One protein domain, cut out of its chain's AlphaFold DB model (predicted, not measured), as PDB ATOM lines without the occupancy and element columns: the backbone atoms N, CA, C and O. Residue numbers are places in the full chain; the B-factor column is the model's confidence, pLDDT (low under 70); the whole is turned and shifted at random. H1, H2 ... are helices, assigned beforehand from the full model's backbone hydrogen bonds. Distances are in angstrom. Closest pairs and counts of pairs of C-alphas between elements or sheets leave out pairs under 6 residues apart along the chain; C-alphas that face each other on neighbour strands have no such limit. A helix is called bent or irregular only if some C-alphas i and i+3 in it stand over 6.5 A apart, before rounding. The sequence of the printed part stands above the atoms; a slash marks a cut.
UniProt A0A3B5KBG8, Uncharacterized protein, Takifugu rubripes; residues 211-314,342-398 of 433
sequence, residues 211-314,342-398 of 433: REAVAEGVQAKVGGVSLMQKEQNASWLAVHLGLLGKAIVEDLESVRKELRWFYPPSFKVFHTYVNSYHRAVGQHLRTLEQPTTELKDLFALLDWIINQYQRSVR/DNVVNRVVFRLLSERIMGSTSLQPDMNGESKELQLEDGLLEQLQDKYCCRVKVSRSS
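This is residues 211 to 314 and 342 to 398 of the 433 residues of an uncharacterized protein of Takifugu rubripes (UniProt A0A3B5KBG8). A loosely assembled bundle of four helices, H1, H2, H4 and H5, runs up and down, with H2 as the helix that touches most others. H6 packs on H2 from outside the bundle, and H7 packs on H5 and carries the long axis on toward Ser 398; short H3 sits at the opposite end. The printed part has 161 residues with seven named helices, H1 to H7 in that order, and no named strand; the class is all helix. The whole is compact, with a radius of gyration of the C-alphas of 16.7 A, yet elongated, spanning 61 by 37 by 32 A.

Begin with the hub, H2, residues 236 to 257. With residues 248 to 256 alone it touches H4, residues 269 to 289, at a shallow tilt of 9 degrees, opposite ways; look at the C-alphas of Val 255 and Phe 270, the closest, 6.6 A apart. H2 touches H5, residues 295 to 309, the same way at a shallow tilt of 16 degrees, closest at the C-alphas of Ala 238 and Ala 300, 5.8 A. H4 and H5 are near each other. H1, residues 211 to 223, touches H4 at a steep tilt of 43 degrees, closest at the C-alphas of Ala 215 and Ser 276, 5.0 A. H1 and H2 form a helical hairpin, closest at the C-alphas of Val 222 and Leu 244, 6.8 A. H6, residues 344 to 352, touches H2 at the C-alphas of Leu 352 and Gly 242, the closest, 4.6 A. H7, residues 380 to 398, touches H5, closest at the C-alphas of Tyr 388 and Leu 298, 6.1 A. H3, residues 259 to 262, only just touches H4, only at the corner, closest at the C-alphas of Arg 260 and Val 269, 6.2 A. Every O i to N i+4 pair is within hydrogen-bond range in H1, H2, H4, H6 and H7; in H5 10 of 11 are, and H3 is too short for such a pair.

Find C-alpha 211 at (-12.103, 39.535, -0.879), where H1 begins. H2 runs 31.5 A from C-alpha 236 at (-10.409, 7.953, 3.690), and H4 runs 30.5 A. H5 is only just irregular: C-alphas 306 and 309 are 6.6 A apart. H7 runs 27.1 A to C-alpha 398 at (-26.141, -8.783, -7.965).

The C-alphas farthest apart, those of Pro 264 and Ser 398, are 61.1 A apart. Residues 315 to 341 are not printed, and C-alphas 314 and 342 are 34.1 A apart across this cut. The links H1 to H2 and H6 to H7 are long. The model's pLDDT is under 70 at residues 229 to 234, 310 to 314, 342 to 355 and 394 to 398.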
ATOM      1  N   ARG A 211     -11.232  40.724  -0.891       95.62
ATOM      2  CA  ARG A 211     -12.103  39.535  -0.879       95.62
ATOM      3  C   ARG A 211     -11.448  38.346  -1.575       95.62
ATOM      4  O   ARG A 211     -11.536  37.228  -1.071       95.62
ATOM      5  N   GLU A 212     -10.778  38.580  -2.698       95.50
ATOM      6  CA  GLU A 212     -10.044  37.550  -3.434       95.50
ATOM      7  C   GLU A 212      -8.871  36.997  -2.616       95.50
ATOM      8  O   GLU A 212      -8.727  35.784  -2.497       95.50
ATOM      9  N   ALA A 213      -8.091  37.858  -1.955       96.06
ATOM     10  CA  ALA A 213      -7.008  37.419  -1.071       96.06
ATOM     11  C   ALA A 213      -7.517  36.564   0.108       96.06
ATOM     12  O   ALA A 213      -6.893  35.561   0.465       96.06
ATOM     13  N   VAL A 214      -8.670  36.919   0.689       96.19
ATOM     14  CA  VAL A 214      -9.348  36.087   1.699       96.19
ATOM     15  C   VAL A 214      -9.764  34.742   1.099       96.19
ATOM     16  O   VAL A 214      -9.526  33.702   1.713       96.19
ATOM     17  N   ALA A 215     -10.360  34.741  -0.097       95.25
ATOM     18  CA  ALA A 215     -10.771  33.519  -0.783       95.25
ATOM     19  C   ALA A 215      -9.585  32.587  -1.072       95.25
ATOM     20  O   ALA A 215      -9.691  31.388  -0.831       95.25
ATOM     21  N   GLU A 216      -8.437  33.120  -1.491       94.94
ATOM     22  CA  GLU A 216      -7.211  32.336  -1.670       94.94
ATOM     23  C   GLU A 216      -6.700  31.729  -0.361       94.94
ATOM     24  O   GLU A 216      -6.276  30.574  -0.343       94.94
ATOM     25  N   GLY A 217      -6.757  32.477   0.746       94.06
ATOM     26  CA  GLY A 217      -6.355  31.967   2.061       94.06
ATOM     27  C   GLY A 217      -7.247  30.818   2.521       94.06
ATOM     28  O   GLY A 217      -6.762  29.795   3.011       94.06
ATOM     29  N   VAL A 218      -8.554  30.950   2.295       94.94
ATOM     30  CA  VAL A 218      -9.532  29.891   2.556       94.94
ATOM     31  C   VAL A 218      -9.294  28.681   1.645       94.94
ATOM     32  O   VAL A 218      -9.254  27.554   2.140       94.94
ATOM     33  N   GLN A 219      -9.056  28.890   0.347       94.00
ATOM     34  CA  GLN A 219      -8.754  27.821  -0.608       94.00
ATOM     35  C   GLN A 219      -7.493  27.044  -0.204       94.00
ATOM     36  O   GLN A 219      -7.493  25.814  -0.224       94.00
ATOM     37  N   ALA A 220      -6.436  27.747   0.214       92.31
ATOM     38  CA  ALA A 220      -5.199  27.134   0.687       92.31
ATOM     39  C   ALA A 220      -5.419  26.297   1.956       92.31
ATOM     40  O   ALA A 220      -4.856  25.210   2.077       92.31
ATOM     41  N   LYS A 221      -6.276  26.753   2.883       91.06
ATOM     42  CA  LYS A 221      -6.658  25.971   4.070       91.06
ATOM     43  C   LYS A 221      -7.432  24.712   3.693       91.06
ATOM     44  O   LYS A 221      -7.090  23.643   4.185       91.06
ATOM     45  N   VAL A 222      -8.439  24.826   2.822       91.00
ATOM     46  CA  VAL A 222      -9.249  23.686   2.355       91.00
ATOM     47  C   VAL A 222      -8.373  22.657   1.633       91.00
ATOM     48  O   VAL A 222      -8.431  21.475   1.961       91.00
ATOM     49  N   GLY A 223      -7.501  23.104   0.724       87.38
ATOM     50  CA  GLY A 223      -6.558  22.236   0.013       87.38
ATOM     51  C   GLY A 223      -5.445  21.658   0.896       87.38
ATOM     52  O   GLY A 223      -4.916  20.592   0.595       87.38
ATOM     53  N   GLY A 224      -5.104  22.326   2.001       86.12
ATOM     54  CA  GLY A 224      -4.135  21.845   2.989       86.12
ATOM     55  C   GLY A 224      -4.673  20.756   3.923       86.12
ATOM     56  O   GLY A 224      -3.891  20.141   4.652       86.12
ATOM     57  N   VAL A 225      -5.986  20.489   3.923       86.94
ATOM     58  CA  VAL A 225      -6.568  19.395   4.713       86.94
ATOM     59  C   VAL A 225      -6.119  18.061   4.131       86.94
ATOM     60  O   VAL A 225      -6.365  17.757   2.967       86.94
ATOM     61  N   SER A 226      -5.485  17.239   4.970       78.75
ATOM     62  CA  SER A 226      -4.910  15.959   4.556       78.75
ATOM     63  C   SER A 226      -5.921  15.081   3.807       78.75
ATOM     64  O   SER A 226      -6.981  14.722   4.331       78.75
ATOM     65  N   LEU A 227      -5.570  14.734   2.568       77.19
ATOM     66  CA  LEU A 227      -6.261  13.760   1.731       77.19
ATOM     67  C   LEU A 227      -5.481  12.449   1.776       77.19
ATOM     68  O   LEU A 227      -4.441  12.306   1.137       77.19
ATOM     69  N   MET A 228      -5.972  11.495   2.563       70.00
ATOM     70  CA  MET A 228      -5.393  10.153   2.603       70.00
ATOM     71  C   MET A 228      -5.725   9.412   1.309       70.00
ATOM     72  O   MET A 228      -6.866   9.448   0.847       70.00
ATOM     73  N   GLN A 229      -4.740   8.715   0.746       67.81
ATOM     74  CA  GLN A 229      -4.961   7.847  -0.407       67.81
ATOM     75  C   GLN A 229      -5.905   6.693  -0.042       67.81
ATOM     76  O   GLN A 229      -5.913   6.203   1.095       67.81
ATOM     77  N   LYS A 230      -6.700   6.254  -1.022       61.66
ATOM     78  CA  LYS A 230      -7.727   5.216  -0.861       61.66
ATOM     79  C   LYS A 230      -7.138   3.897  -0.345       61.66
ATOM     80  O   LYS A 230      -7.786   3.177   0.411       61.66
ATOM     81  N   GLU A 231      -5.891   3.627  -0.705       61.47
ATOM     82  CA  GLU A 231      -5.112   2.441  -0.357       61.47
ATOM     83  C   GLU A 231      -4.710   2.416   1.126       61.47
ATOM     84  O   GLU A 231      -4.480   1.349   1.688       61.47
ATOM     85  N   GLN A 232      -4.646   3.583   1.775       61.00
ATOM     86  CA  GLN A 232      -4.180   3.715   3.157       61.00
ATOM     87  C   GLN A 232      -5.325   3.637   4.172       61.00
ATOM     88  O   GLN A 232      -5.102   3.257   5.319       61.00
ATOM     89  N   ASN A 233      -6.556   3.992   3.778       66.75
ATOM     90  CA  ASN A 233      -7.715   3.985   4.669       66.75
ATOM     91  C   ASN A 233      -9.014   3.641   3.930       66.75
ATOM     92  O   ASN A 233      -9.496   4.396   3.089       66.75
ATOM     93  N   ALA A 234      -9.684   2.566   4.358       69.81
ATOM     94  CA  ALA A 234     -10.981   2.158   3.813       69.81
ATOM     95  C   ALA A 234     -12.111   3.190   4.027       69.81
ATOM     96  O   ALA A 234     -13.176   3.046   3.433       69.81
ATOM     97  N   SER A 235     -11.901   4.207   4.866       78.31
ATOM     98  CA  SER A 235     -12.834   5.316   5.124       78.31
ATOM     99  C   SER A 235     -12.177   6.683   4.897       78.31
ATOM    100  O   SER A 235     -12.533   7.654   5.562       78.31
ATOM    101  N   TRP A 236     -11.201   6.753   3.983       83.81
ATOM    102  CA  TRP A 236     -10.409   7.953   3.690       83.81
ATOM    103  C   TRP A 236     -11.270   9.212   3.495       83.81
ATOM    104  O   TRP A 236     -10.971  10.247   4.088       83.81
ATOM    105  N   LEU A 237     -12.378   9.117   2.746       84.19
ATOM    106  CA  LEU A 237     -13.232  10.266   2.443       84.19
ATOM    107  C   LEU A 237     -13.997  10.754   3.672       84.19
ATOM    108  O   LEU A 237     -14.044  11.948   3.942       84.19
ATOM    109  N   ALA A 238     -14.566   9.833   4.447       81.25
ATOM    110  CA  ALA A 238     -15.281  10.161   5.675       81.25
ATOM    111  C   ALA A 238     -14.355  10.831   6.709       81.25
ATOM    112  O   ALA A 238     -14.748  11.802   7.356       81.25
ATOM    113  N   VAL A 239     -13.109  10.352   6.826       82.75
ATOM    114  CA  VAL A 239     -12.067  10.986   7.651       82.75
ATOM    115  C   VAL A 239     -11.749  12.385   7.126       82.75
ATOM    116  O   VAL A 239     -11.756  13.340   7.900       82.75
ATOM    117  N   HIS A 240     -11.506  12.518   5.821       86.88
ATOM    118  CA  HIS A 240     -11.174  13.794   5.194       86.88
ATOM    119  C   HIS A 240     -12.282  14.843   5.385       86.88
ATOM    120  O   HIS A 240     -12.000  15.949   5.832       86.88
ATOM    121  N   LEU A 241     -13.545  14.485   5.132       86.62
ATOM    122  CA  LEU A 241     -14.704  15.368   5.313       86.62
ATOM    123  C   LEU A 241     -14.890  15.798   6.777       86.62
ATOM    124  O   LEU A 241     -15.263  16.941   7.051       86.62
ATOM    125  N   GLY A 242     -14.594  14.907   7.725       83.25
ATOM    126  CA  GLY A 242     -14.588  15.226   9.150       83.25
ATOM    127  C   GLY A 242     -13.483  16.217   9.540       83.25
ATOM    128  O   GLY A 242     -13.739  17.184  10.257       83.25
ATOM    129  N   LEU A 243     -12.259  16.012   9.040       86.44
ATOM    130  CA  LEU A 243     -11.138  16.937   9.252       86.44
ATOM    131  C   LEU A 243     -11.388  18.297   8.594       86.44
ATOM    132  O   LEU A 243     -11.090  19.326   9.196       86.44
ATOM    133  N   LEU A 244     -11.977  18.302   7.397       90.06
ATOM    134  CA  LEU A 244     -12.366  19.511   6.683       90.06
ATOM    135  C   LEU A 244     -13.399  20.308   7.481       90.06
ATOM    136  O   LEU A 244     -13.203  21.497   7.715       90.06
ATOM    137  N   GLY A 245     -14.463  19.652   7.953       87.62
ATOM    138  CA  GLY A 245     -15.482  20.293   8.785       87.62
ATOM    139  C   GLY A 245     -14.897  20.923  10.048       87.62
ATOM    140  O   GLY A 245     -15.161  22.092  10.333       87.62
ATOM    141  N   LYS A 246     -14.036  20.184  10.754       86.50
ATOM    142  CA  LYS A 246     -13.333  20.683  11.938       86.50
ATOM    143  C   LYS A 246     -12.470  21.911  11.624       86.50
ATOM    144  O   LYS A 246     -12.583  22.918  12.316       86.50
ATOM    145  N   ALA A 247     -11.656  21.848  10.568       90.06
ATOM    146  CA  ALA A 247     -10.788  22.953  10.165       90.06
ATOM    147  C   ALA A 247     -11.587  24.223   9.825       90.06
ATOM    148  O   ALA A 247     -11.176  25.318  10.197       90.06
ATOM    149  N   ILE A 248     -12.746  24.085   9.168       90.75
ATOM    150  CA  ILE A 248     -13.639  25.214   8.859       90.75
ATOM    151  C   ILE A 248     -14.161  25.863  10.147       90.75
ATOM    152  O   ILE A 248     -14.099  27.084  10.285       90.75
ATOM    153  N   VAL A 249     -14.670  25.063  11.091       89.25
ATOM    154  CA  VAL A 249     -15.226  25.586  12.351       89.25
ATOM    155  C   VAL A 249     -14.143  26.282  13.174       89.25
ATOM    156  O   VAL A 249     -14.358  27.408  13.618       89.25
ATOM    157  N   GLU A 250     -12.973  25.659  13.338       90.06
ATOM    158  CA  GLU A 250     -11.853  26.240  14.090       90.06
ATOM    159  C   GLU A 250     -11.376  27.565  13.477       90.06
ATOM    160  O   GLU A 250     -11.133  28.536  14.198       90.06
ATOM    161  N   ASP A 251     -11.302  27.641  12.145       91.38
ATOM    162  CA  ASP A 251     -10.883  28.858  11.454       91.38
ATOM    163  C   ASP A 251     -11.908  29.987  11.615       91.38
ATOM    164  O   ASP A 251     -11.546  31.095  12.017       91.38
ATOM    165  N   LEU A 252     -13.194  29.704  11.379       91.75
ATOM    166  CA  LEU A 252     -14.278  30.677  11.533       91.75
ATOM    167  C   LEU A 252     -14.435  31.143  12.987       91.75
ATOM    168  O   LEU A 252     -14.722  32.317  13.238       91.75
ATOM    169  N   GLU A 253     -14.193  30.265  13.961       90.50
ATOM    170  CA  GLU A 253     -14.122  30.651  15.369       90.50
ATOM    171  C   GLU A 253     -12.982  31.636  15.634       90.50
ATOM    172  O   GLU A 253     -13.178  32.610  16.365       90.50
ATOM    173  N   SER A 254     -11.808  31.414  15.039       90.50
ATOM    174  CA  SER A 254     -10.673  32.337  15.135       90.50
ATOM    175  C   SER A 254     -10.985  33.686  14.474       90.50
ATOM    176  O   SER A 254     -10.734  34.742  15.069       90.50
ATOM    177  N   VAL A 255     -11.642  33.682  13.302       91.94
ATOM    178  CA  VAL A 255     -12.095  34.919  12.635       91.94
ATOM    179  C   VAL A 255     -13.001  35.725  13.560       91.94
ATOM    180  O   VAL A 255     -12.833  36.937  13.734       91.94
ATOM    181  N   ARG A 256     -13.955  35.035  14.186       88.75
ATOM    182  CA  ARG A 256     -14.933  35.629  15.088       88.75
ATOM    183  C   ARG A 256     -14.307  36.146  16.381       88.75
ATOM    184  O   ARG A 256     -14.707  37.205  16.849       88.75
ATOM    185  N   LYS A 257     -13.384  35.411  17.001       89.50
ATOM    186  CA  LYS A 257     -12.819  35.781  18.311       89.50
ATOM    187  C   LYS A 257     -11.771  36.883  18.189       89.50
ATOM    188  O   LYS A 257     -11.743  37.783  19.028       89.50
ATOM    189  N   GLU A 258     -10.948  36.834  17.145       89.12
ATOM    190  CA  GLU A 258      -9.762  37.683  17.022       89.12
ATOM    191  C   GLU A 258      -9.784  38.558  15.769       89.12
ATOM    192  O   GLU A 258      -9.670  39.779  15.871       89.12
ATOM    193  N   LEU A 259      -9.934  37.960  14.583       88.88
ATOM    194  CA  LEU A 259      -9.649  38.657  13.323       88.88
ATOM    195  C   LEU A 259     -10.580  39.851  13.071       88.88
ATOM    196  O   LEU A 259     -10.145  40.870  12.533       88.88
ATOM    197  N   ARG A 260     -11.841  39.757  13.512       88.06
ATOM    198  CA  ARG A 260     -12.851  40.823  13.379       88.06
ATOM    199  C   ARG A 260     -12.410  42.179  13.935       88.06
ATOM    200  O   ARG A 260     -12.942  43.193  13.506       88.06
ATOM    201  N   TRP A 261     -11.489  42.209  14.901       89.06
ATOM    202  CA  TRP A 261     -11.107  43.438  15.604       89.06
ATOM    203  C   TRP A 261     -10.060  44.265  14.862       89.06
ATOM    204  O   TRP A 261      -9.885  45.440  15.172       89.06
ATOM    205  N   PHE A 262      -9.383  43.676  13.876       90.06
ATOM    206  CA  PHE A 262      -8.376  44.378  13.080       90.06
ATOM    207  C   PHE A 262      -8.966  45.101  11.867       90.06
ATOM    208  O   PHE A 262      -8.274  45.894  11.234       90.06
ATOM    209  N   TYR A 263     -10.240  44.851  11.560       92.31
ATOM    210  CA  TYR A 263     -10.927  45.421  10.410       92.31
ATOM    211  C   TYR A 263     -12.127  46.273  10.835       92.31
ATOM    212  O   TYR A 263     -12.866  45.909  11.753       92.31
ATOM    213  N   PRO A 264     -12.389  47.380  10.126       91.88
ATOM    214  CA  PRO A 264     -13.625  48.132  10.271       91.88
ATOM    215  C   PRO A 264     -14.874  47.303   9.907       91.88
ATOM    216  O   PRO A 264     -14.808  46.432   9.033       91.88
ATOM    217  N   PRO A 265     -16.058  47.628  10.466       89.69
ATOM    218  CA  PRO A 265     -17.307  46.921  10.159       89.69
ATOM    219  C   PRO A 265     -17.709  46.920   8.675       89.69
ATOM    220  O   PRO A 265     -18.420  46.017   8.239       89.69
ATOM    221  N   SER A 266     -17.239  47.894   7.885       89.75
ATOM    222  CA  SER A 266     -17.505  47.980   6.441       89.75
ATOM    223  C   SER A 266     -17.011  46.761   5.659       89.75
ATOM    224  O   SER A 266     -17.572  46.447   4.615       89.75
ATOM    225  N   PHE A 267     -15.994  46.057   6.169       92.00
ATOM    226  CA  PHE A 267     -15.436  44.868   5.527       92.00
ATOM    227  C   PHE A 267     -16.331  43.639   5.650       92.00
ATOM    228  O   PHE A 267     -16.179  42.714   4.861       92.00
ATOM    229  N   LYS A 268     -17.243  43.605   6.634       92.69
ATOM    230  CA  LYS A 268     -18.073  42.426   6.936       92.69
ATOM    231  C   LYS A 268     -17.237  41.132   6.960       92.69
ATOM    232  O   LYS A 268     -17.588  40.146   6.324       92.69
ATOM    233  N   VAL A 269     -16.116  41.149   7.691       93.56
ATOM    234  CA  VAL A 269     -15.090  40.087   7.653       93.56
ATOM    235  C   VAL A 269     -15.688  38.692   7.808       93.56
ATOM    236  O   VAL A 269     -15.427  37.824   6.985       93.56
ATOM    237  N   PHE A 270     -16.529  38.485   8.822       92.19
ATOM    238  CA  PHE A 270     -17.123  37.174   9.080       92.19
ATOM    239  C   PHE A 270     -17.948  36.663   7.885       92.19
ATOM    240  O   PHE A 270     -17.689  35.566   7.398       92.19
ATOM    241  N   HIS A 271     -18.839  37.499   7.344       92.00
ATOM    242  CA  HIS A 271     -19.610  37.222   6.126       92.00
ATOM    243  C   HIS A 271     -18.715  36.847   4.938       92.00
ATOM    244  O   HIS A 271     -18.967  35.867   4.239       92.00
ATOM    245  N   THR A 272     -17.639  37.609   4.706       94.50
ATOM    246  CA  THR A 272     -16.700  37.333   3.610       94.50
ATOM    247  C   THR A 272     -16.032  35.971   3.766       94.50
ATOM    248  O   THR A 272     -15.990  35.216   2.801       94.50
ATOM    249  N   TYR A 273     -15.560  35.625   4.967       93.69
ATOM    250  CA  TYR A 273     -14.967  34.309   5.214       93.69
ATOM    251  C   TYR A 273     -15.977  33.181   5.003       93.69
ATOM    252  O   TYR A 273     -15.653  32.209   4.327       93.69
ATOM    253  N   VAL A 274     -17.201  33.316   5.521       91.56
ATOM    254  CA  VAL A 274     -18.268  32.315   5.353       91.56
ATOM    255  C   VAL A 274     -18.571  32.077   3.869       91.56
ATOM    256  O   VAL A 274     -18.529  30.933   3.412       91.56
ATOM    257  N   ASN A 275     -18.760  33.141   3.083       92.25
ATOM    258  CA  ASN A 275     -18.975  33.025   1.639       92.25
ATOM    259  C   ASN A 275     -17.778  32.398   0.912       92.25
ATOM    260  O   ASN A 275     -17.965  31.538   0.049       92.25
ATOM    261  N   SER A 276     -16.552  32.790   1.269       93.56
ATOM    262  CA  SER A 276     -15.342  32.184   0.706       93.56
ATOM    263  C   SER A 276     -15.264  30.689   1.021       93.56
ATOM    264  O   SER A 276     -14.907  29.907   0.145       93.56
ATOM    265  N   TYR A 277     -15.669  30.265   2.221       92.38
ATOM    266  CA  TYR A 277     -15.756  28.850   2.584       92.38
ATOM    267  C   TYR A 277     -16.831  28.105   1.798       92.38
ATOM    268  O   TYR A 277     -16.573  26.986   1.359       92.38
ATOM    269  N   HIS A 278     -18.010  28.695   1.579       90.25
ATOM    270  CA  HIS A 278     -19.048  28.083   0.742       90.25
ATOM    271  C   HIS A 278     -18.539  27.778  -0.665       90.25
ATOM    272  O   HIS A 278     -18.709  26.658  -1.150       90.25
ATOM    273  N   ARG A 279     -17.861  28.747  -1.286       90.94
ATOM    274  CA  ARG A 279     -17.294  28.593  -2.626       90.94
ATOM    275  C   ARG A 279     -16.140  27.589  -2.656       90.94
ATOM    276  O   ARG A 279     -16.145  26.681  -3.483       90.94
ATOM    277  N   ALA A 280     -15.171  27.729  -1.750       92.75
ATOM    278  CA  ALA A 280     -13.978  26.882  -1.714       92.75
ATOM    279  C   ALA A 280     -14.322  25.412  -1.443       92.75
ATOM    280  O   ALA A 280     -13.804  24.513  -2.103       92.75
ATOM    281  N   VAL A 281     -15.243  25.161  -0.506       90.75
ATOM    282  CA  VAL A 281     -15.728  23.807  -0.224       90.75
ATOM    283  C   VAL A 281     -16.469  23.248  -1.431       90.75
ATOM    284  O   VAL A 281     -16.201  22.113  -1.803       90.75
ATOM    285  N   GLY A 282     -17.351  24.019  -2.073       87.94
ATOM    286  CA  GLY A 282     -18.072  23.555  -3.259       87.94
ATOM    287  C   GLY A 282     -17.136  23.094  -4.378       87.94
ATOM    288  O   GLY A 282     -17.282  21.982  -4.889       87.94
ATOM    289  N   GLN A 283     -16.109  23.897  -4.675       90.69
ATOM    290  CA  GLN A 283     -15.061  23.549  -5.640       90.69
ATOM    291  C   GLN A 283     -14.285  22.297  -5.213       90.69
ATOM    292  O   GLN A 283     -14.063  21.393  -6.015       90.69
ATOM    293  N   HIS A 284     -13.912  22.205  -3.937       90.25
ATOM    294  CA  HIS A 284     -13.204  21.044  -3.404       90.25
ATOM    295  C   HIS A 284     -14.023  19.757  -3.520       90.25
ATOM    296  O   HIS A 284     -13.512  18.746  -3.993       90.25
ATOM    297  N   LEU A 285     -15.316  19.786  -3.187       87.25
ATOM    298  CA  LEU A 285     -16.187  18.617  -3.322       87.25
ATOM    299  C   LEU A 285     -16.320  18.152  -4.775       87.25
ATOM    300  O   LEU A 285     -16.374  16.946  -5.017       87.25
ATOM    301  N   ARG A 286     -16.307  19.076  -5.744       85.81
ATOM    302  CA  ARG A 286     -16.293  18.724  -7.169       85.81
ATOM    303  C   ARG A 286     -15.053  17.914  -7.537       85.81
ATOM    304  O   ARG A 286     -15.162  16.900  -8.223       85.81
ATOM    305  N   THR A 287     -13.883  18.295  -7.022       86.44
ATOM    306  CA  THR A 287     -12.648  17.517  -7.236       86.44
ATOM    307  C   THR A 287     -12.703  16.121  -6.609       86.44
ATOM    308  O   THR A 287     -12.100  15.185  -7.135       86.44
ATOM    309  N   LEU A 288     -13.471  15.951  -5.526       84.44
ATOM    310  CA  LEU A 288     -13.632  14.670  -4.838       84.44
ATOM    311  C   LEU A 288     -14.641  13.745  -5.529       84.44
ATOM    312  O   LEU A 288     -14.601  12.537  -5.316       84.44
ATOM    313  N   GLU A 289     -15.522  14.258  -6.386       79.62
ATOM    314  CA  GLU A 289     -16.533  13.439  -7.057       79.62
ATOM    315  C   GLU A 289     -15.915  12.363  -7.967       79.62
ATOM    316  O   GLU A 289     -16.352  11.205  -7.947       79.62
ATOM    317  N   GLN A 290     -14.898  12.714  -8.760       75.56
ATOM    318  CA  GLN A 290     -14.284  11.789  -9.720       75.56
ATOM    319  C   GLN A 290     -13.732  10.507  -9.064       75.56
ATOM    320  O   GLN A 290     -14.106   9.417  -9.512       75.56
ATOM    321  N   PRO A 291     -12.923  10.570  -7.985       74.81
ATOM    322  CA  PRO A 291     -12.426   9.365  -7.318       74.81
ATOM    323  C   PRO A 291     -13.507   8.588  -6.542       74.81
ATOM    324  O   PRO A 291     -13.322   7.399  -6.253       74.81
ATOM    325  N   THR A 292     -14.655   9.201  -6.219       75.06
ATOM    326  CA  THR A 292     -15.733   8.524  -5.473       75.06
ATOM    327  C   THR A 292     -16.491   7.522  -6.335       75.06
ATOM    328  O   THR A 292     -17.421   7.836  -7.074       75.06
ATOM    329  N   THR A 293     -16.088   6.263  -6.241       72.94
ATOM    330  CA  THR A 293     -16.689   5.155  -6.998       72.94
ATOM    331  C   THR A 293     -17.461   4.185  -6.111       72.94
ATOM    332  O   THR A 293     -18.380   3.517  -6.593       72.94
ATOM    333  N   GLU A 294     -17.128   4.128  -4.820       76.94
ATOM    334  CA  GLU A 294     -17.720   3.200  -3.861       76.94
ATOM    335  C   GLU A 294     -18.989   3.761  -3.215       76.94
ATOM    336  O   GLU A 294     -19.086   4.944  -2.892       76.94
ATOM    337  N   LEU A 295     -19.961   2.879  -2.967       74.81
ATOM    338  CA  LEU A 295     -21.262   3.249  -2.405       74.81
ATOM    339  C   LEU A 295     -21.147   3.922  -1.026       74.81
ATOM    340  O   LEU A 295     -21.881   4.863  -0.735       74.81
ATOM    341  N   LYS A 296     -20.213   3.453  -0.189       77.25
ATOM    342  CA  LYS A 296     -19.949   4.014   1.145       77.25
ATOM    343  C   LYS A 296     -19.416   5.453   1.075       77.25
ATOM    344  O   LYS A 296     -19.791   6.275   1.904       77.25
ATOM    345  N   ASP A 297     -18.597   5.753   0.068       80.81
ATOM    346  CA  ASP A 297     -17.969   7.062  -0.121       80.81
ATOM    347  C   ASP A 297     -18.990   8.052  -0.702       80.81
ATOM    348  O   ASP A 297     -19.110   9.174  -0.218       80.81
ATOM    349  N   LEU A 298     -19.814   7.603  -1.658       78.44
ATOM    350  CA  LEU A 298     -20.948   8.383  -2.170       78.44
ATOM    351  C   LEU A 298     -21.949   8.729  -1.062       78.44
ATOM    352  O   LEU A 298     -22.410   9.866  -0.983       78.44
ATOM    353  N   PHE A 299     -22.261   7.772  -0.182       79.12
ATOM    354  CA  PHE A 299     -23.114   8.032   0.977       79.12
ATOM    355  C   PHE A 299     -22.487   9.058   1.925       79.12
ATOM    356  O   PHE A 299     -23.172   9.990   2.330       79.12
ATOM    357  N   ALA A 300     -21.202   8.910   2.263       81.94
ATOM    358  CA  ALA A 300     -20.508   9.842   3.150       81.94
ATOM    359  C   ALA A 300     -20.507  11.274   2.589       81.94
ATOM    360  O   ALA A 300     -20.744  12.221   3.335       81.94
ATOM    361  N   LEU A 301     -20.302  11.427   1.278       84.25
ATOM    362  CA  LEU A 301     -20.329  12.723   0.604       84.25
ATOM    363  C   LEU A 301     -21.732  13.350   0.611       84.25
ATOM    364  O   LEU A 301     -21.885  14.510   0.990       84.25
ATOM    365  N   LEU A 302     -22.765  12.580   0.250       81.38
ATOM    366  CA  LEU A 302     -24.156  13.045   0.261       81.38
ATOM    367  C   LEU A 302     -24.639  13.397   1.674       81.38
ATOM    368  O   LEU A 302     -25.268  14.438   1.865       81.38
ATOM    369  N   ASP A 303     -24.333  12.556   2.665       81.38
ATOM    370  CA  ASP A 303     -24.683  12.816   4.063       81.38
ATOM    371  C   ASP A 303     -24.004  14.089   4.572       81.38
ATOM    372  O   ASP A 303     -24.649  14.925   5.204       81.38
ATOM    373  N   TRP A 304     -22.730  14.296   4.237       85.12
ATOM    374  CA  TRP A 304     -22.010  15.494   4.646       85.12
ATOM    375  C   TRP A 304     -22.619  16.772   4.054       85.12
ATOM    376  O   TRP A 304     -22.888  17.719   4.795       85.12
ATOM    377  N   ILE A 305     -22.916  16.777   2.750       83.00
ATOM    378  CA  ILE A 305     -23.528  17.924   2.058       83.00
ATOM    379  C   ILE A 305     -24.911  18.247   2.642       83.00
ATOM    380  O   ILE A 305     -25.179  19.390   3.014       83.00
ATOM    381  N   ILE A 306     -25.788  17.243   2.738       77.38
ATOM    382  CA  ILE A 306     -27.209  17.441   3.065       77.38
ATOM    383  C   ILE A 306     -27.420  17.598   4.576       77.38
ATOM    384  O   ILE A 306     -28.233  18.411   5.023       77.38
ATOM    385  N   ASN A 307     -26.719  16.806   5.389       77.00
ATOM    386  CA  ASN A 307     -27.031  16.669   6.810       77.00
ATOM    387  C   ASN A 307     -26.040  17.372   7.740       77.00
ATOM    388  O   ASN A 307     -26.469  17.786   8.820       77.00
ATOM    389  N   GLN A 308     -24.774  17.542   7.347       75.94
ATOM    390  CA  GLN A 308     -23.733  18.082   8.237       75.94
ATOM    391  C   GLN A 308     -23.361  19.531   7.931       75.94
ATOM    392  O   GLN A 308     -23.187  20.332   8.851       75.94
ATOM    393  N   TYR A 309     -23.279  19.895   6.651       74.31
ATOM    394  CA  TYR A 309     -22.861  21.233   6.256       74.31
ATOM    395  C   TYR A 309     -23.938  22.288   6.540       74.31
ATOM    396  O   TYR A 309     -23.683  23.263   7.244       74.31
ATOM    397  N   GLN A 310     -25.158  22.068   6.036       65.50
ATOM    398  CA  GLN A 310     -26.219  23.084   5.993       65.50
ATOM    399  C   GLN A 310     -27.120  23.122   7.237       65.50
ATOM    400  O   GLN A 310     -27.819  24.108   7.484       65.50
ATOM    401  N   ARG A 311     -27.194  22.026   8.001       60.12
ATOM    402  CA  ARG A 311     -28.338  21.788   8.889       60.12
ATOM    403  C   ARG A 311     -28.340  22.745  10.086       60.12
ATOM    404  O   ARG A 311     -27.639  22.552  11.076       60.12
ATOM    405  N   SER A 312     -29.191  23.767  10.019       38.75
ATOM    406  CA  SER A 312     -29.532  24.631  11.146       38.75
ATOM    407  C   SER A 312     -30.341  23.854  12.190       38.75
ATOM    408  O   SER A 312     -31.125  22.953  11.878       38.75
ATOM    409  N   VAL A 313     -30.161  24.186  13.472       36.94
ATOM    410  CA  VAL A 313     -31.176  23.863  14.482       36.94
ATOM    411  C   VAL A 313     -32.457  24.562  14.023       36.94
ATOM    412  O   VAL A 313     -32.537  25.782  14.102       36.94
ATOM    413  N   ARG A 314     -33.445  23.823  13.502       26.89
ATOM    414  CA  ARG A 314     -34.804  24.367  13.417       26.89
ATOM    415  C   ARG A 314     -35.244  24.649  14.856       26.89
ATOM    416  O   ARG A 314     -35.216  23.710  15.656       26.89
ATOM    417  N   ASP A 342     -14.918  -2.300  15.791       36.41
ATOM    418  CA  ASP A 342     -13.800  -2.319  16.734       36.41
ATOM    419  C   ASP A 342     -12.633  -1.393  16.391       36.41
ATOM    420  O   ASP A 342     -11.712  -1.250  17.190       36.41
ATOM    421  N   ASN A 343     -12.693  -0.649  15.289       42.72
ATOM    422  CA  ASN A 343     -11.647   0.329  15.007       42.72
ATOM    423  C   ASN A 343     -12.008   1.685  15.618       42.72
ATOM    424  O   ASN A 343     -13.006   2.306  15.253       42.72
ATOM    425  N   VAL A 344     -11.163   2.169  16.535       47.00
ATOM    426  CA  VAL A 344     -11.194   3.522  17.132       47.00
ATOM    427  C   VAL A 344     -11.444   4.601  16.068       47.00
ATOM    428  O   VAL A 344     -12.195   5.544  16.310       47.00
ATOM    429  N   VAL A 345     -10.914   4.393  14.858       42.06
ATOM    430  CA  VAL A 345     -11.133   5.212  13.658       42.06
ATOM    431  C   VAL A 345     -12.618   5.410  13.347       42.06
ATOM    432  O   VAL A 345     -13.032   6.539  13.137       42.06
ATOM    433  N   ASN A 346     -13.459   4.375  13.414       43.09
ATOM    434  CA  ASN A 346     -14.893   4.488  13.122       43.09
ATOM    435  C   ASN A 346     -15.638   5.320  14.173       43.09
ATOM    436  O   ASN A 346     -16.539   6.081  13.832       43.09
ATOM    437  N   ARG A 347     -15.236   5.234  15.448       45.94
ATOM    438  CA  ARG A 347     -15.775   6.092  16.518       45.94
ATOM    439  C   ARG A 347     -15.343   7.550  16.351       45.94
ATOM    440  O   ARG A 347     -16.146   8.446  16.593       45.94
ATOM    441  N   VAL A 348     -14.096   7.781  15.938       47.97
ATOM    442  CA  VAL A 348     -13.557   9.122  15.669       47.97
ATOM    443  C   VAL A 348     -14.211   9.731  14.428       47.97
ATOM    444  O   VAL A 348     -14.656  10.868  14.491       47.97
ATOM    445  N   VAL A 349     -14.369   8.963  13.349       48.00
ATOM    446  CA  VAL A 349     -15.058   9.375  12.117       48.00
ATOM    447  C   VAL A 349     -16.516   9.725  12.395       48.00
ATOM    448  O   VAL A 349     -16.958  10.794  11.998       48.00
ATOM    449  N   PHE A 350     -17.250   8.898  13.149       47.19
ATOM    450  CA  PHE A 350     -18.621   9.235  13.549       47.19
ATOM    451  C   PHE A 350     -18.698  10.485  14.432       47.19
ATOM    452  O   PHE A 350     -19.668  11.227  14.336       47.19
ATOM    453  N   ARG A 351     -17.696  10.736  15.284       49.72
ATOM    454  CA  ARG A 351     -17.642  11.956  16.100       49.72
ATOM    455  C   ARG A 351     -17.356  13.191  15.236       49.72
ATOM    456  O   ARG A 351     -18.049  14.185  15.389       49.72
ATOM    457  N   LEU A 352     -16.402  13.101  14.306       46.72
ATOM    458  CA  LEU A 352     -16.056  14.179  13.369       46.72
ATOM    459  C   LEU A 352     -17.188  14.487  12.377       46.72
ATOM    460  O   LEU A 352     -17.383  15.637  12.010       46.72
ATOM    461  N   LEU A 353     -17.956  13.475  11.971       51.69
ATOM    462  CA  LEU A 353     -19.124  13.628  11.103       51.69
ATOM    463  C   LEU A 353     -20.402  14.008  11.860       51.69
ATOM    464  O   LEU A 353     -21.429  14.144  11.221       51.69
ATOM    465  N   SER A 354     -20.400  14.137  13.192       47.16
ATOM    466  CA  SER A 354     -21.619  14.456  13.957       47.16
ATOM    467  C   SER A 354     -21.794  15.954  14.228       47.16
ATOM    468  O   SER A 354     -22.848  16.359  14.736       47.16
ATOM    469  N   GLU A 355     -20.775  16.769  13.964       57.56
ATOM    470  CA  GLU A 355     -20.805  18.200  14.250       57.56
ATOM    471  C   GLU A 355     -21.327  18.986  13.045       57.56
ATOM    472  O   GLU A 355     -20.830  18.879  11.926       57.56
ATOM    473  N   ARG A 356     -22.359  19.799  13.289       73.06
ATOM    474  CA  ARG A 356     -22.942  20.689  12.281       73.06
ATOM    475  C   ARG A 356     -21.968  21.829  12.034       73.06
ATOM    476  O   ARG A 356     -21.747  22.619  12.946       73.06
ATOM    477  N   ILE A 357     -21.443  21.948  10.819       80.19
ATOM    478  CA  ILE A 357     -20.374  22.910  10.503       80.19
ATOM    479  C   ILE A 357     -20.922  24.339  10.562       80.19
ATOM    480  O   ILE A 357     -20.574  25.102  11.457       80.19
ATOM    481  N   MET A 358     -21.881  24.680   9.694       80.25
ATOM    482  CA  MET A 358     -22.491  26.024   9.668       80.25
ATOM    483  C   MET A 358     -23.572  26.223  10.747       80.25
ATOM    484  O   MET A 358     -24.149  27.301  10.896       80.25
ATOM    485  N   GLY A 359     -23.873  25.165  11.503       73.81
ATOM    486  CA  GLY A 359     -24.837  25.152  12.601       73.81
ATOM    487  C   GLY A 359     -24.204  25.001  13.984       73.81
ATOM    488  O   GLY A 359     -24.950  24.759  14.937       73.81
ATOM    489  N   SER A 360     -22.875  25.092  14.104       78.19
ATOM    490  CA  SER A 360     -22.186  24.899  15.381       78.19
ATOM    491  C   SER A 360     -22.565  26.005  16.369       78.19
ATOM    492  O   SER A 360     -22.773  27.167  16.008       78.19
ATOM    493  N   THR A 361     -22.674  25.654  17.651       78.44
ATOM    494  CA  THR A 361     -22.988  26.618  18.717       78.44
ATOM    495  C   THR A 361     -21.850  27.607  18.948       78.44
ATOM    496  O   THR A 361     -22.087  28.733  19.376       78.44
ATOM    497  N   SER A 362     -20.618  27.220  18.626       80.81
ATOM    498  CA  SER A 362     -19.432  28.053  18.788       80.81
ATOM    499  C   SER A 362     -19.349  29.209  17.789       80.81
ATOM    500  O   SER A 362     -18.700  30.218  18.072       80.81
ATOM    501  N   LEU A 363     -20.063  29.124  16.665       81.94
ATOM    502  CA  LEU A 363     -20.172  30.202  15.680       81.94
ATOM    503  C   LEU A 363     -21.377  31.137  15.927       81.94
ATOM    504  O   LEU A 363     -21.575  32.108  15.199       81.94
ATOM    505  N   GLN A 364     -22.178  30.886  16.971       81.44
ATOM    506  CA  GLN A 364     -23.360  31.689  17.319       81.44
ATOM    507  C   GLN A 364     -23.024  32.889  18.221       81.44
ATOM    508  O   GLN A 364     -22.280  32.713  19.191       81.44
ATOM    509  N   PRO A 365     -23.602  34.090  17.989       82.94
ATOM    510  CA  PRO A 365     -24.752  34.358  17.118       82.94
ATOM    511  C   PRO A 365     -24.393  34.835  15.703       82.94
ATOM    512  O   PRO A 365     -25.302  35.021  14.900       82.94
ATOM    513  N   ASP A 366     -23.112  35.051  15.394       82.06
ATOM    514  CA  ASP A 366     -22.664  35.673  14.142       82.06
ATOM    515  C   ASP A 366     -23.143  34.891  12.893       82.06
ATOM    516  O   ASP A 366     -23.504  35.510  11.901       82.06
ATOM    517  N   MET A 367     -23.304  33.561  12.968       81.31
ATOM    518  CA  MET A 367     -23.887  32.724  11.894       81.31
ATOM    519  C   MET A 367     -25.419  32.818  11.704       81.31
ATOM    520  O   MET A 367     -25.970  32.118  10.853       81.31
ATOM    521  N   ASN A 368     -26.159  33.605  12.495       76.88
ATOM    522  CA  ASN A 368     -27.625  33.705  12.350       76.88
ATOM    523  C   ASN A 368     -28.075  34.576  11.177       76.88
ATOM    524  O   ASN A 368     -29.156  34.338  10.644       76.88
ATOM    525  N   GLY A 369     -27.274  35.574  10.802       74.50
ATOM    526  CA  GLY A 369     -27.540  36.442   9.649       74.50
ATOM    527  C   GLY A 369     -26.885  35.964   8.353       74.50
ATOM    528  O   GLY A 369     -27.079  36.589   7.316       74.50
ATOM    529  N   GLU A 370     -26.107  34.884   8.416       82.62
ATOM    530  CA  GLU A 370     -25.301  34.382   7.308       82.62
ATOM    531  C   GLU A 370     -26.016  33.269   6.542       82.62
ATOM    532  O   GLU A 370     -26.826  32.521   7.105       82.62
ATOM    533  N   SER A 371     -25.691  33.139   5.251       75.31
ATOM    534  CA  SER A 371     -26.128  31.977   4.483       75.31
ATOM    535  C   SER A 371     -25.532  30.710   5.092       75.31
ATOM    536  O   SER A 371     -24.421  30.697   5.614       75.31
ATOM    537  N   LYS A 372     -26.304  29.628   5.045       76.81
ATOM    538  CA  LYS A 372     -25.839  28.279   5.406       76.81
ATOM    539  C   LYS A 372     -25.748  27.388   4.173       76.81
ATOM    540  O   LYS A 372     -25.471  26.197   4.292       76.81
ATOM    541  N   GLU A 373     -26.032  27.957   3.007       73.44
ATOM    542  CA  GLU A 373     -26.130  27.241   1.751       73.44
ATOM    543  C   GLU A 373     -24.752  27.090   1.116       73.44
ATOM    544  O   GLU A 373     -24.026  28.056   0.884       73.44
ATOM    545  N   LEU A 374     -24.394  25.838   0.854       80.31
ATOM    546  CA  LEU A 374     -23.171  25.488   0.149       80.31
ATOM    547  C   LEU A 374     -23.313  25.843  -1.334       80.31
ATOM    548  O   LEU A 374     -24.268  25.410  -1.973       80.31
ATOM    549  N   GLN A 375     -22.340  26.567  -1.885       81.50
ATOM    550  CA  GLN A 375     -22.302  26.912  -3.308       81.50
ATOM    551  C   GLN A 375     -21.719  25.744  -4.110       81.50
ATOM    552  O   GLN A 375     -20.517  25.689  -4.364       81.50
ATOM    553  N   LEU A 376     -22.568  24.777  -4.452       79.00
ATOM    554  CA  LEU A 376     -22.211  23.660  -5.329       79.00
ATOM    555  C   LEU A 376     -22.302  24.083  -6.801       79.00
ATOM    556  O   LEU A 376     -23.107  24.942  -7.147       79.00
ATOM    557  N   GLU A 377     -21.504  23.454  -7.667       78.31
ATOM    558  CA  GLU A 377     -21.698  23.567  -9.118       78.31
ATOM    559  C   GLU A 377     -23.057  22.985  -9.536       78.31
ATOM    560  O   GLU A 377     -23.517  21.985  -8.968       78.31
ATOM    561  N   ASP A 378     -23.673  23.590 -10.554       76.94
ATOM    562  CA  ASP A 378     -24.988  23.195 -11.059       76.94
ATOM    563  C   ASP A 378     -25.023  21.703 -11.425       76.94
ATOM    564  O   ASP A 378     -24.185  21.186 -12.167       76.94
ATOM    565  N   GLY A 379     -26.004  20.990 -10.867       76.56
ATOM    566  CA  GLY A 379     -26.219  19.565 -11.116       76.56
ATOM    567  C   GLY A 379     -25.271  18.607 -10.380       76.56
ATOM    568  O   GLY A 379     -25.502  17.403 -10.439       76.56
ATOM    569  N   LEU A 380     -24.257  19.074  -9.636       80.75
ATOM    570  CA  LEU A 380     -23.354  18.185  -8.876       80.75
ATOM    571  C   LEU A 380     -24.122  17.326  -7.858       80.75
ATOM    572  O   LEU A 380     -23.889  16.123  -7.732       80.75
ATOM    573  N   LEU A 381     -25.055  17.935  -7.121       81.12
ATOM    574  CA  LEU A 381     -25.842  17.215  -6.120       81.12
ATOM    575  C   LEU A 381     -26.746  16.154  -6.766       81.12
ATOM    576  O   LEU A 381     -26.835  15.040  -6.254       81.12
ATOM    577  N   GLU A 382     -27.377  16.485  -7.892       80.00
ATOM    578  CA  GLU A 382     -28.219  15.563  -8.664       80.00
ATOM    579  C   GLU A 382     -27.386  14.406  -9.229       80.00
ATOM    580  O   GLU A 382     -27.733  13.244  -9.033       80.00
ATOM    581  N   GLN A 383     -26.213  14.699  -9.802       84.25
ATOM    582  CA  GLN A 383     -25.266  13.696 -10.300       84.25
ATOM    583  C   GLN A 383     -24.833  12.718  -9.203       84.25
ATOM    584  O   GLN A 383     -24.822  11.502  -9.416       84.25
ATOM    585  N   LEU A 384     -24.519  13.219  -8.004       81.75
ATOM    586  CA  LEU A 384     -24.169  12.377  -6.860       81.75
ATOM    587  C   LEU A 384     -25.347  11.504  -6.405       81.75
ATOM    588  O   LEU A 384     -25.152  10.318  -6.113       81.75
ATOM    589  N   GLN A 385     -26.561  12.059  -6.364       80.19
ATOM    590  CA  GLN A 385     -27.775  11.319  -6.009       80.19
ATOM    591  C   GLN A 385     -28.086  10.216  -7.028       80.19
ATOM    592  O   GLN A 385     -28.358   9.078  -6.629       80.19
ATOM    593  N   ASP A 386     -27.970  10.506  -8.321       82.50
ATOM    594  CA  ASP A 386     -28.185   9.540  -9.398       82.50
ATOM    595  C   ASP A 386     -27.136   8.429  -9.369       82.50
ATOM    596  O   ASP A 386     -27.472   7.239  -9.407       82.50
ATOM    597  N   LYS A 387     -25.859   8.791  -9.210       84.31
ATOM    598  CA  LYS A 387     -24.745   7.841  -9.088       84.31
ATOM    599  C   LYS A 387     -24.939   6.914  -7.888       84.31
ATOM    600  O   LYS A 387     -24.740   5.702  -8.010       84.31
ATOM    601  N   TYR A 388     -25.388   7.452  -6.754       80.00
ATOM    602  CA  TYR A 388     -25.736   6.662  -5.575       80.00
ATOM    603  C   TYR A 388     -26.911   5.712  -5.852       80.00
ATOM    604  O   TYR A 388     -26.785   4.502  -5.648       80.00
ATOM    605  N   CYS A 389     -28.025   6.220  -6.383       76.81
ATOM    606  CA  CYS A 389     -29.217   5.426  -6.689       76.81
ATOM    607  C   CYS A 389     -28.922   4.278  -7.665       76.81
ATOM    608  O   CYS A 389     -29.357   3.143  -7.444       76.81
ATOM    609  N   CYS A 390     -28.154   4.546  -8.722       80.12
ATOM    610  CA  CYS A 390     -27.726   3.540  -9.691       80.12
ATOM    611  C   CYS A 390     -26.884   2.440  -9.032       80.12
ATOM    612  O   CYS A 390     -27.135   1.255  -9.256       80.12
ATOM    613  N   ARG A 391     -25.932   2.802  -8.163       77.00
ATOM    614  CA  ARG A 391     -25.101   1.822  -7.449       77.00
ATOM    615  C   ARG A 391     -25.914   0.956  -6.490       77.00
ATOM    616  O   ARG A 391     -25.724  -0.256  -6.487       77.00
ATOM    617  N   VAL A 392     -26.860   1.536  -5.750       74.50
ATOM    618  CA  VAL A 392     -27.763   0.768  -4.872       74.50
ATOM    619  C   VAL A 392     -28.591  -0.241  -5.672       74.50
ATOM    620  O   VAL A 392     -28.735  -1.386  -5.242       74.50
ATOM    621  N   LYS A 393     -29.125   0.156  -6.838       72.50
ATOM    622  CA  LYS A 393     -29.891  -0.744  -7.715       72.50
ATOM    623  C   LYS A 393     -29.036  -1.924  -8.187       72.50
ATOM    624  O   LYS A 393     -29.473  -3.062  -8.054       72.50
ATOM    625  N   VAL A 394     -27.808  -1.673  -8.649       68.88
ATOM    626  CA  VAL A 394     -26.878  -2.730  -9.091       68.88
ATOM    627  C   VAL A 394     -26.535  -3.694  -7.952       68.88
ATOM    628  O   VAL A 394     -26.618  -4.902  -8.150       68.88
ATOM    629  N   SER A 395     -26.227  -3.187  -6.752       59.31
ATOM    630  CA  SER A 395     -25.890  -4.028  -5.593       59.31
ATOM    631  C   SER A 395     -27.034  -4.946  -5.150       59.31
ATOM    632  O   SER A 395     -26.772  -6.032  -4.641       59.31
ATOM    633  N   ARG A 396     -28.295  -4.532  -5.350       56.72
ATOM    634  CA  ARG A 396     -29.484  -5.351  -5.054       56.72
ATOM    635  C   ARG A 396     -29.729  -6.424  -6.115       56.72
ATOM    636  O   ARG A 396     -30.163  -7.521  -5.776       56.72
ATOM    637  N   SER A 397     -29.433  -6.119  -7.378       57.69
ATOM    638  CA  SER A 397     -29.561  -7.073  -8.481       57.69
ATOM    639  C   SER A 397     -28.473  -8.148  -8.447       57.69
ATOM    640  O   SER A 397     -28.767  -9.309  -8.698       57.69
ATOM    641  N   SER A 398     -27.236  -7.807  -8.068       52.94
ATOM    642  CA  SER A 398     -26.141  -8.783  -7.965       52.94
ATOM    643  C   SER A 398     -26.279  -9.741  -6.775       52.94
ATOM    644  O   SER A 398     -25.783 -10.857  -6.842       52.94
TER     645      SER A 398